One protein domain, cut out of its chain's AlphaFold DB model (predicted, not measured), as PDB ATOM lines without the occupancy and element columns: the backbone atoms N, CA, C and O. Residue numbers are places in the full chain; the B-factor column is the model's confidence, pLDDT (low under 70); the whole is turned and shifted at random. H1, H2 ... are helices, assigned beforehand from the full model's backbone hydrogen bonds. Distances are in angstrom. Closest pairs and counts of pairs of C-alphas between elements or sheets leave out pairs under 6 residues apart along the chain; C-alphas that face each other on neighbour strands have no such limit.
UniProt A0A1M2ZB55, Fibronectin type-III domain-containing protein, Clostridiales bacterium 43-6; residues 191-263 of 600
ATOM      1  N   ASP A 191      10.625  -1.888 -21.612       95.12
ATOM      2  CA  ASP A 191       9.180  -1.971 -21.364       95.12
ATOM      3  C   ASP A 191       8.374  -2.123 -22.665       95.12
ATOM      4  O   ASP A 191       7.450  -2.935 -22.714       95.12
ATOM      5  N   PHE A 192       8.727  -1.382 -23.723       96.06
ATOM      6  CA  PHE A 192       8.081  -1.506 -25.031       96.06
ATOM      7  C   PHE A 192       8.342  -2.879 -25.660       96.06
ATOM      8  O   PHE A 192       7.401  -3.510 -26.135       96.06
ATOM      9  N   ILE A 193       9.591  -3.366 -25.631       95.00
ATOM     10  CA  ILE A 193       9.966  -4.679 -26.188       95.00
ATOM     11  C   ILE A 193       9.201  -5.799 -25.474       95.00
ATOM     12  O   ILE A 193       8.572  -6.629 -26.126       95.00
ATOM     13  N   ASN A 194       9.179  -5.783 -24.138       95.62
ATOM     14  CA  ASN A 194       8.441  -6.767 -23.343       95.62
ATOM     15  C   ASN A 194       6.930  -6.705 -23.605       95.62
ATOM     16  O   ASN A 194       6.270  -7.743 -23.677       95.62
ATOM     17  N   GLY A 195       6.384  -5.493 -23.765       95.94
ATOM     18  CA  GLY A 195       5.004  -5.288 -24.189       95.94
ATOM     19  C   GLY A 195       4.747  -5.932 -25.545       95.94
ATOM     20  O   GLY A 195       3.824  -6.729 -25.673       95.94
ATOM     21  N   ALA A 196       5.593  -5.647 -26.532       95.75
ATOM     22  CA  ALA A 196       5.452  -6.141 -27.895       95.75
ATOM     23  C   ALA A 196       5.599  -7.658 -28.019       95.75
ATOM     24  O   ALA A 196       4.829  -8.257 -28.758       95.75
ATOM     25  N   MET A 197       6.499  -8.301 -27.274       95.38
ATOM     26  CA  MET A 197       6.571  -9.767 -27.247       95.38
ATOM     27  C   MET A 197       5.287 -10.380 -26.667       95.38
ATOM     28  O   MET A 197       4.682 -11.241 -27.296       95.38
ATOM     29  N   ALA A 198       4.807  -9.870 -25.527       95.44
ATOM     30  CA  ALA A 198       3.571 -10.360 -24.909       95.44
ATOM     31  C   ALA A 198       2.324 -10.096 -25.771       95.44
ATOM     32  O   ALA A 198       1.396 -10.901 -25.797       95.44
ATOM     33  N   GLY A 199       2.290  -8.954 -26.463       95.56
ATOM     34  CA  GLY A 199       1.243  -8.625 -27.422       95.56
ATOM     35  C   GLY A 199       1.285  -9.536 -28.641       95.56
ATOM     36  O   GLY A 199       0.233  -9.999 -29.066       95.56
ATOM     37  N   TYR A 200       2.481  -9.818 -29.166       96.50
ATOM     38  CA  TYR A 200       2.691 -10.667 -30.338       96.50
ATOM     39  C   TYR A 200       2.142 -12.073 -30.136       96.50
ATOM     40  O   TYR A 200       1.378 -12.517 -30.981       96.50
ATOM     41  N   ASP A 201       2.433 -12.727 -29.010       94.81
ATOM     42  CA  ASP A 201       1.928 -14.081 -28.744       94.81
ATOM     43  C   ASP A 201       0.392 -14.117 -28.719       94.81
ATOM     44  O   ASP A 201      -0.232 -14.962 -29.360       94.81
ATOM     45  N   VAL A 202      -0.244 -13.155 -28.034       95.81
ATOM     46  CA  VAL A 202      -1.715 -13.058 -27.980       95.81
ATOM     47  C   VAL A 202      -2.290 -12.745 -29.359       95.81
ATOM     48  O   VAL A 202      -3.250 -13.382 -29.783       95.81
ATOM     49  N   GLY A 203      -1.683 -11.793 -30.070       95.94
ATOM     50  CA  GLY A 203      -2.067 -11.427 -31.426       95.94
ATOM     51  C   GLY A 203      -1.957 -12.611 -32.378       95.94
ATOM     52  O   GLY A 203      -2.889 -12.859 -33.127       95.94
ATOM     53  N   LEU A 204      -0.865 -13.372 -32.323       96.12
ATOM     54  CA  LEU A 204      -0.610 -14.542 -33.160       96.12
ATOM     55  C   LEU A 204      -1.707 -15.594 -33.001       96.12
ATOM     56  O   LEU A 204      -2.299 -16.029 -33.993       96.12
ATOM     57  N   TYR A 205      -2.034 -15.935 -31.755       95.00
ATOM     58  CA  TYR A 205      -3.139 -16.836 -31.439       95.00
ATOM     59  C   TYR A 205      -4.490 -16.281 -31.908       95.00
ATOM     60  O   TYR A 205      -5.244 -16.984 -32.584       95.00
ATOM     61  N   ASP A 206      -4.790 -15.014 -31.615       95.75
ATOM     62  CA  ASP A 206      -6.051 -14.376 -32.008       95.75
ATOM     63  C   ASP A 206      -6.210 -14.280 -33.530       95.75
ATOM     64  O   ASP A 206      -7.285 -14.547 -34.069       95.75
ATOM     65  N   GLY A 207      -5.130 -13.974 -34.244       95.44
ATOM     66  CA  GLY A 207      -5.075 -13.952 -35.699       95.44
ATOM     67  C   GLY A 207      -5.330 -15.332 -36.295       95.44
ATOM     68  O   GLY A 207      -6.177 -15.478 -37.177       95.44
ATOM     69  N   TYR A 208      -4.660 -16.360 -35.776       93.38
ATOM     70  CA  TYR A 208      -4.796 -17.733 -36.262       93.38
ATOM     71  C   TYR A 208      -6.207 -18.297 -36.013       93.38
ATOM     72  O   TYR A 208      -6.908 -18.737 -36.937       93.38
ATOM     73  N   PHE A 209      -6.710 -18.193 -34.781       93.19
ATOM     74  CA  PHE A 209      -8.039 -18.696 -34.415       93.19
ATOM     75  C   PHE A 209      -9.184 -17.745 -34.796       93.19
ATOM     76  O   PHE A 209     -10.351 -18.140 -34.744       93.19
ATOM     77  N   ASN A 210      -8.873 -16.539 -35.284       93.88
ATOM     78  CA  ASN A 210      -9.836 -15.468 -35.552       93.88
ATOM     79  C   ASN A 210     -10.702 -15.163 -34.313       93.88
ATOM     80  O   ASN A 210     -11.936 -15.103 -34.385       93.88
ATOM     81  N   THR A 211     -10.030 -15.023 -33.173       94.56
ATOM     82  CA  THR A 211     -10.596 -14.618 -31.885       94.56
ATOM     83  C   THR A 211     -10.164 -13.195 -31.538       94.56
ATOM     84  O   THR A 211      -9.308 -12.612 -32.192       94.56
ATOM     85  N   ASP A 212     -10.811 -12.605 -30.539       93.81
ATOM     86  CA  ASP A 212     -10.417 -11.314 -29.966       93.81
ATOM     87  C   ASP A 212     -10.386 -11.499 -28.449       93.81
ATOM     88  O   ASP A 212     -11.373 -11.269 -27.742       93.81
ATOM     89  N   THR A 213      -9.286 -12.078 -27.970       92.81
ATOM     90  CA  THR A 213      -9.036 -12.329 -26.545       92.81
ATOM     91  C   THR A 213      -8.213 -11.219 -25.904       92.81
ATOM     92  O   THR A 213      -7.952 -11.256 -24.698       92.81
ATOM     93  N   LYS A 214      -7.865 -10.195 -26.686       90.62
ATOM     94  CA  LYS A 214      -7.146  -9.005 -26.260       90.62
ATOM     95  C   LYS A 214      -7.730  -8.398 -24.988       90.62
ATOM     96  O   LYS A 214      -8.863  -7.915 -24.938       90.62
ATOM     97  N   VAL A 215      -6.897  -8.339 -23.956       89.81
ATOM     98  CA  VAL A 215      -7.195  -7.630 -22.711       89.81
ATOM     99  C   VAL A 215      -6.301  -6.404 -22.645       89.81
ATOM    100  O   VAL A 215      -5.128  -6.475 -23.002       89.81
ATOM    101  N   GLU A 216      -6.830  -5.270 -22.184       91.81
ATOM    102  CA  GLU A 216      -5.989  -4.091 -21.977       91.81
ATOM    103  C   GLU A 216      -4.929  -4.401 -20.902       91.81
ATOM    104  O   GLU A 216      -5.295  -4.683 -19.753       91.81
ATOM    105  N   PRO A 217      -3.627  -4.375 -21.238       91.19
ATOM    106  CA  PRO A 217      -2.599  -4.789 -20.299       91.19
ATOM    107  C   PRO A 217      -2.429  -3.763 -19.174       91.19
ATOM    108  O   PRO A 217      -2.541  -2.549 -19.369       91.19
ATOM    109  N   ALA A 218      -2.107  -4.244 -17.974       90.94
ATOM    110  CA  ALA A 218      -1.621  -3.385 -16.898       90.94
ATOM    111  C   ALA A 218      -0.137  -3.056 -17.133       90.94
ATOM    112  O   ALA A 218       0.622  -3.929 -17.536       90.94
ATOM    113  N   GLY A 219       0.298  -1.824 -16.854       93.44
ATOM    114  CA  GLY A 219       1.704  -1.443 -17.027       93.44
ATOM    115  C   GLY A 219       1.919   0.040 -17.310       93.44
ATOM    116  O   GLY A 219       1.008   0.860 -17.146       93.44
ATOM    117  N   THR A 220       3.147   0.371 -17.712       96.19
ATOM    118  CA  THR A 220       3.537   1.697 -18.213       96.19
ATOM    119  C   THR A 220       2.884   1.976 -19.570       96.19
ATOM    120  O   THR A 220       2.398   1.061 -20.234       96.19
ATOM    121  N   GLN A 221       2.840   3.245 -19.988       96.50
ATOM    122  CA  GLN A 221       2.309   3.586 -21.313       96.50
ATOM    123  C   GLN A 221       3.154   2.942 -22.423       96.50
ATOM    124  O   GLN A 221       2.579   2.352 -23.327       96.50
ATOM    125  N   ASP A 222       4.485   2.949 -22.285       94.19
ATOM    126  CA  ASP A 222       5.410   2.270 -23.202       94.19
ATOM    127  C   ASP A 222       5.093   0.774 -23.346       94.19
ATOM    128  O   ASP A 222       5.046   0.269 -24.465       94.19
ATOM    129  N   TYR A 223       4.808   0.072 -22.240       96.06
ATOM    130  CA  TYR A 223       4.398  -1.336 -22.288       96.06
ATOM    131  C   TYR A 223       3.062  -1.521 -23.020       96.06
ATOM    132  O   TYR A 223       2.926  -2.434 -23.829       96.06
ATOM    133  N   LYS A 224       2.068  -0.658 -22.761       95.62
ATOM    134  CA  LYS A 224       0.763  -0.709 -23.444       95.62
ATOM    135  C   LYS A 224       0.893  -0.467 -24.949       95.62
ATOM    136  O   LYS A 224       0.256  -1.170 -25.730       95.62
ATOM    137  N   ASP A 225       1.714   0.504 -25.341       95.19
ATOM    138  CA  ASP A 225       1.971   0.843 -26.741       95.19
ATOM    139  C   ASP A 225       2.737  -0.290 -27.440       95.19
ATOM    140  O   ASP A 225       2.373  -0.688 -28.547       95.19
ATOM    141  N   GLY A 226       3.734  -0.867 -26.759       95.12
ATOM    142  CA  GLY A 226       4.445  -2.064 -27.205       95.12
ATOM    143  C   GLY A 226       3.503  -3.243 -27.399       95.12
ATOM    144  O   GLY A 226       3.480  -3.835 -28.471       95.12
ATOM    145  N   TYR A 227       2.656  -3.535 -26.412       96.38
ATOM    146  CA  TYR A 227       1.658  -4.602 -26.490       96.38
ATOM    147  C   TYR A 227       0.696  -4.420 -27.659       96.38
ATOM    148  O   TYR A 227       0.451  -5.370 -28.394       96.38
ATOM    149  N   GLN A 228       0.189  -3.204 -27.878       96.38
ATOM    150  CA  GLN A 228      -0.661  -2.908 -29.028       96.38
ATOM    151  C   GLN A 228       0.064  -3.171 -30.355       96.38
ATOM    152  O   GLN A 228      -0.499  -3.810 -31.240       96.38
ATOM    153  N   TYR A 229       1.310  -2.702 -30.473       95.75
ATOM    154  CA  TYR A 229       2.147  -2.904 -31.655       95.75
ATOM    155  C   TYR A 229       2.409  -4.391 -31.929       95.75
ATOM    156  O   TYR A 229       2.182  -4.864 -33.040       95.75
ATOM    157  N   GLY A 230       2.841  -5.133 -30.907       96.00
ATOM    158  CA  GLY A 230       3.073  -6.570 -30.998       96.00
ATOM    159  C   GLY A 230       1.812  -7.336 -31.374       96.00
ATOM    160  O   GLY A 230       1.857  -8.159 -32.283       96.00
ATOM    161  N   TYR A 231       0.683  -7.009 -30.739       96.69
ATOM    162  CA  TYR A 231      -0.615  -7.624 -31.016       96.69
ATOM    163  C   TYR A 231      -1.035  -7.462 -32.474       96.69
ATOM    164  O   TYR A 231      -1.441  -8.438 -33.093       96.69
ATOM    165  N   ASP A 232      -0.923  -6.261 -33.044       95.69
ATOM    166  CA  ASP A 232      -1.356  -6.022 -34.426       95.69
ATOM    167  C   ASP A 232      -0.495  -6.802 -35.440       95.69
ATOM    168  O   ASP A 232      -1.025  -7.326 -36.423       95.69
ATOM    169  N   ILE A 233       0.817  -6.924 -35.187       95.88
ATOM    170  CA  ILE A 233       1.722  -7.747 -36.009       95.88
ATOM    171  C   ILE A 233       1.390  -9.228 -35.841       95.88
ATOM    172  O   ILE A 233       1.154  -9.903 -36.839       95.88
ATOM    173  N   GLY A 234       1.315  -9.711 -34.598       96.25
ATOM    174  CA  GLY A 234       0.969 -11.098 -34.303       96.25
ATOM    175  C   GLY A 234      -0.354 -11.483 -34.957       96.25
ATOM    176  O   GLY A 234      -0.431 -12.496 -35.639       96.25
ATOM    177  N   TYR A 235      -1.375 -10.628 -34.863       96.19
ATOM    178  CA  TYR A 235      -2.680 -10.865 -35.482       96.19
ATOM    179  C   TYR A 235      -2.592 -11.002 -37.003       96.19
ATOM    180  O   TYR A 235      -3.212 -11.896 -37.582       96.19
ATOM    181  N   SER A 236      -1.804 -10.152 -37.663       95.31
ATOM    182  CA  SER A 236      -1.565 -10.263 -39.104       95.31
ATOM    183  C   SER A 236      -0.821 -11.553 -39.467       95.31
ATOM    184  O   SER A 236      -1.223 -12.237 -40.410       95.31
ATOM    185  N   ASP A 237       0.231 -11.900 -38.726       94.75
ATOM    186  CA  ASP A 237       1.021 -13.117 -38.951       94.75
ATOM    187  C   ASP A 237       0.177 -14.379 -38.730       94.75
ATOM    188  O   ASP A 237       0.235 -15.312 -39.531       94.75
ATOM    189  N   GLY A 238      -0.666 -14.388 -37.694       94.81
ATOM    190  CA  GLY A 238      -1.588 -15.482 -37.401       94.81
ATOM    191  C   GLY A 238      -2.622 -15.683 -38.511       94.81
ATOM    192  O   GLY A 238      -2.884 -16.815 -38.913       94.81
ATOM    193  N   GLN A 239      -3.165 -14.596 -39.072       95.06
ATOM    194  CA  GLN A 239      -4.076 -14.669 -40.224       95.06
ATOM    195  C   GLN A 239      -3.369 -15.187 -41.483       95.06
ATOM    196  O   GLN A 239      -3.928 -16.020 -42.197       95.06
ATOM    197  N   PHE A 240      -2.136 -14.738 -41.741       92.19
ATOM    198  CA  PHE A 240      -1.333 -15.231 -42.861       92.19
ATOM    199  C   PHE A 240      -1.044 -16.733 -42.730       92.19
ATOM    200  O   PHE A 240      -1.242 -17.486 -43.683       92.19
ATOM    201  N   GLN A 241      -0.649 -17.190 -41.539       92.06
ATOM    202  CA  GLN A 241      -0.425 -18.613 -41.268       92.06
ATOM    203  C   GLN A 241      -1.688 -19.441 -41.440       92.06
ATOM    204  O   GLN A 241      -1.635 -20.510 -42.038       92.06
ATOM    205  N   LYS A 242      -2.836 -18.939 -40.979       92.56
ATOM    206  CA  LYS A 242      -4.126 -19.595 -41.199       92.56
ATOM    207  C   LYS A 242      -4.444 -19.742 -42.688       92.56
ATOM    208  O   LYS A 242      -4.951 -20.778 -43.108       92.56
ATOM    209  N   GLU A 243      -4.186 -18.709 -43.489       92.44
ATOM    210  CA  GLU A 243      -4.404 -18.769 -44.937       92.44
ATOM    211  C   GLU A 243      -3.486 -19.801 -45.600       92.44
ATOM    212  O   GLU A 243      -3.968 -20.615 -46.385       92.44
ATOM    213  N   GLN A 244      -2.199 -19.816 -45.242       88.19
ATOM    214  CA  GLN A 244      -1.248 -20.810 -45.740       88.19
ATOM    215  C   GLN A 244      -1.655 -22.233 -45.335       88.19
ATOM    216  O   GLN A 244      -1.723 -23.115 -46.184       88.19
ATOM    217  N   TYR A 245      -2.028 -22.427 -44.071       88.94
ATOM    218  CA  TYR A 245      -2.529 -23.693 -43.546       88.94
ATOM    219  C   TYR A 245      -3.765 -24.188 -44.314       88.94
ATOM    220  O   TYR A 245      -3.832 -25.351 -44.696       88.94
ATOM    221  N   ASN A 246      -4.725 -23.305 -44.609       89.12
ATOM    222  CA  ASN A 246      -5.902 -23.672 -45.400       89.12
ATOM    223  C   ASN A 246      -5.540 -24.076 -46.839       89.12
ATOM    224  O   ASN A 246      -6.164 -24.983 -47.386       89.12
ATOM    225  N   GLN A 247      -4.547 -23.421 -47.454       89.12
ATOM    226  CA  GLN A 247      -4.048 -23.805 -48.780       89.12
ATOM    227  C   GLN A 247      -3.353 -25.171 -48.743       89.12
ATOM    228  O   GLN A 247      -3.561 -25.985 -49.643       89.12
ATOM    229  N   ASP A 248      -2.563 -25.435 -47.700       84.62
ATOM    230  CA  ASP A 248      -1.905 -26.726 -47.503       84.62
ATOM    231  C   ASP A 248      -2.942 -27.834 -47.262       84.62
ATOM    232  O   ASP A 248      -2.844 -28.900 -47.868       84.62
ATOM    233  N   LEU A 249      -3.995 -27.576 -46.475       87.38
ATOM    234  CA  LEU A 249      -5.119 -28.503 -46.303       87.38
ATOM    235  C   LEU A 249      -5.826 -28.832 -47.624       87.38
ATOM    236  O   LEU A 249      -6.030 -30.007 -47.922       87.38
ATOM    237  N   GLU A 250      -6.171 -27.819 -48.427       88.12
ATOM    238  CA  GLU A 250      -6.806 -28.020 -49.738       88.12
ATOM    239  C   GLU A 250      -5.888 -28.819 -50.682       88.12
ATOM    240  O   GLU A 250      -6.343 -29.688 -51.431       88.12
ATOM    241  N   TYR A 251      -4.574 -28.577 -50.606       84.38
ATOM    242  CA  TYR A 251      -3.579 -29.375 -51.317       84.38
ATOM    243  C   TYR A 251      -3.577 -30.838 -50.849       84.38
ATOM    244  O   TYR A 251      -3.564 -31.732 -51.696       84.38
ATOM    245  N   PHE A 252      -3.613 -31.099 -49.538       80.69
ATOM    246  CA  PHE A 252      -3.661 -32.461 -48.998       80.69
ATOM    247  C   PHE A 252      -4.949 -33.197 -49.373       80.69
ATOM    248  O   PHE A 252      -4.866 -34.372 -49.717       80.69
ATOM    249  N   ASP A 253      -6.100 -32.524 -49.388       81.62
ATOM    250  CA  ASP A 253      -7.369 -33.111 -49.844       81.62
ATOM    251  C   ASP A 253      -7.286 -33.554 -51.315       81.62
ATOM    252  O   ASP A 253      -7.627 -34.688 -51.661       81.62
ATOM    253  N   GLY A 254      -6.763 -32.690 -52.194       81.06
ATOM    254  CA  GLY A 254      -6.550 -33.045 -53.600       81.06
ATOM    255  C   GLY A 254      -5.484 -34.132 -53.794       81.06
ATOM    256  O   GLY A 254      -5.567 -34.943 -54.725       81.06
ATOM    257  N   TYR A 255      -4.474 -34.168 -52.922       75.50
ATOM    258  CA  TYR A 255      -3.414 -35.173 -52.949       75.50
ATOM    259  C   TYR A 255      -3.915 -36.552 -52.502       75.50
ATOM    260  O   TYR A 255      -3.600 -37.540 -53.164       75.50
ATOM    261  N   GLU A 256      -4.743 -36.612 -51.458       79.50
ATOM    262  CA  GLU A 256      -5.419 -37.822 -50.976       79.50
ATOM    263  C   GLU A 256      -6.270 -38.445 -52.091       79.50
ATOM    264  O   GLU A 256      -6.041 -39.593 -52.472       79.50
ATOM    265  N   GLU A 257      -7.146 -37.654 -52.727       78.69
ATOM    266  CA  GLU A 257      -7.953 -38.118 -53.865       78.69
ATOM    267  C   GLU A 257      -7.070 -38.660 -55.001       78.69
ATOM    268  O   GLU A 257      -7.337 -39.724 -55.571       78.69
ATOM    269  N   THR A 258      -5.980 -37.953 -55.312       73.44
ATOM    270  CA  THR A 258      -5.028 -38.365 -56.349       73.44
ATOM    271  C   THR A 258      -4.348 -39.690 -55.996       73.44
ATOM    272  O   THR A 258      -4.208 -40.552 -56.867       73.44
ATOM    273  N   LEU A 259      -3.913 -39.885 -54.749       71.31
ATOM    274  CA  LEU A 259      -3.270 -41.123 -54.305       71.31
ATOM    275  C   LEU A 259      -4.250 -42.302 -54.341       71.31
ATOM    276  O   LEU A 259      -3.951 -43.313 -54.980       71.31
ATOM    277  N   THR A 260      -5.448 -42.143 -53.778       75.50
ATOM    278  CA  THR A 260      -6.512 -43.164 -53.758       75.50
ATOM    279  C   THR A 260      -6.953 -43.584 -55.163       75.50
ATOM    280  O   THR A 260      -7.290 -44.749 -55.409       75.50
ATOM    281  N   GLN A 261      -6.960 -42.653 -56.124       71.31
ATOM    282  CA  GLN A 261      -7.281 -42.967 -57.519       71.31
ATOM    283  C   GLN A 261      -6.158 -43.720 -58.239       71.31
ATOM    284  O   GLN A 261      -6.462 -44.515 -59.139       71.31
ATOM    285  N   ASN A 262      -4.901 -43.462 -57.866       64.19
ATOM    286  CA  ASN A 262      -3.713 -43.978 -58.545       64.19
ATOM    287  C   ASN A 262      -3.175 -45.287 -57.957       64.19
ATOM    288  O   ASN A 262      -2.544 -46.042 -58.697       64.19
ATOM    289  N   ILE A 263      -3.426 -45.584 -56.680       67.44
ATOM    290  CA  ILE A 263      -2.958 -46.816 -56.033       67.44
ATOM    291  C   ILE A 263      -4.056 -47.884 -56.105       67.44
ATOM    292  O   ILE A 263      -4.736 -48.215 -55.144       67.44
TER     293      ILE A 263
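Overview. This is residues 191 to 263 of the 600 residues of the protein "Fibronectin type-III domain-containing protein" of Clostridiales bacterium 43-6 (UniProt A0A1M2ZB55). What is the shape? A shorter helix, H1, packs along the first part of one long helix, H2, and a loop folds back between them; residues 246 to 263 stick out as an arm. What is it made of? The 73 printed residues, with two named helices, H1 then H2, are all helix in class and extended, with a radius of gyration of the C-alphas of 17.8 A, spanning 62 by 19 by 12 A.

Arrangement. Where do they meet? H1, residues 191 to 209, touches residues 222 to 242 alone of H2, residues 221 to 262; the closest C-alphas, of Gly 207 and Tyr 235, are 3.9 A apart. At what angle? They run the same way at a shallow tilt of 31 degrees. Are the backbones bonded? Every O i to N i+4 pair is within hydrogen-bond range in H2, and 14 of 15 in H1.

Along the chain. Where does H1 begin? C-alpha 191 is at (9.180, -1.971, -21.364); H1 measures 27.3 A from first to last C-alpha. Where does H2 end? C-alpha 262 is at (-3.713, -43.978, -58.545); H2 measures 60.7 A.

Size, cuts and confidence. How large? The farthest C-alphas, of Thr 220 and Ile 263, are 61.9 A apart. Any weakness? The printed part has no cut, the 11-residue link is long, and pLDDT is under 70 at residues 262 to 263.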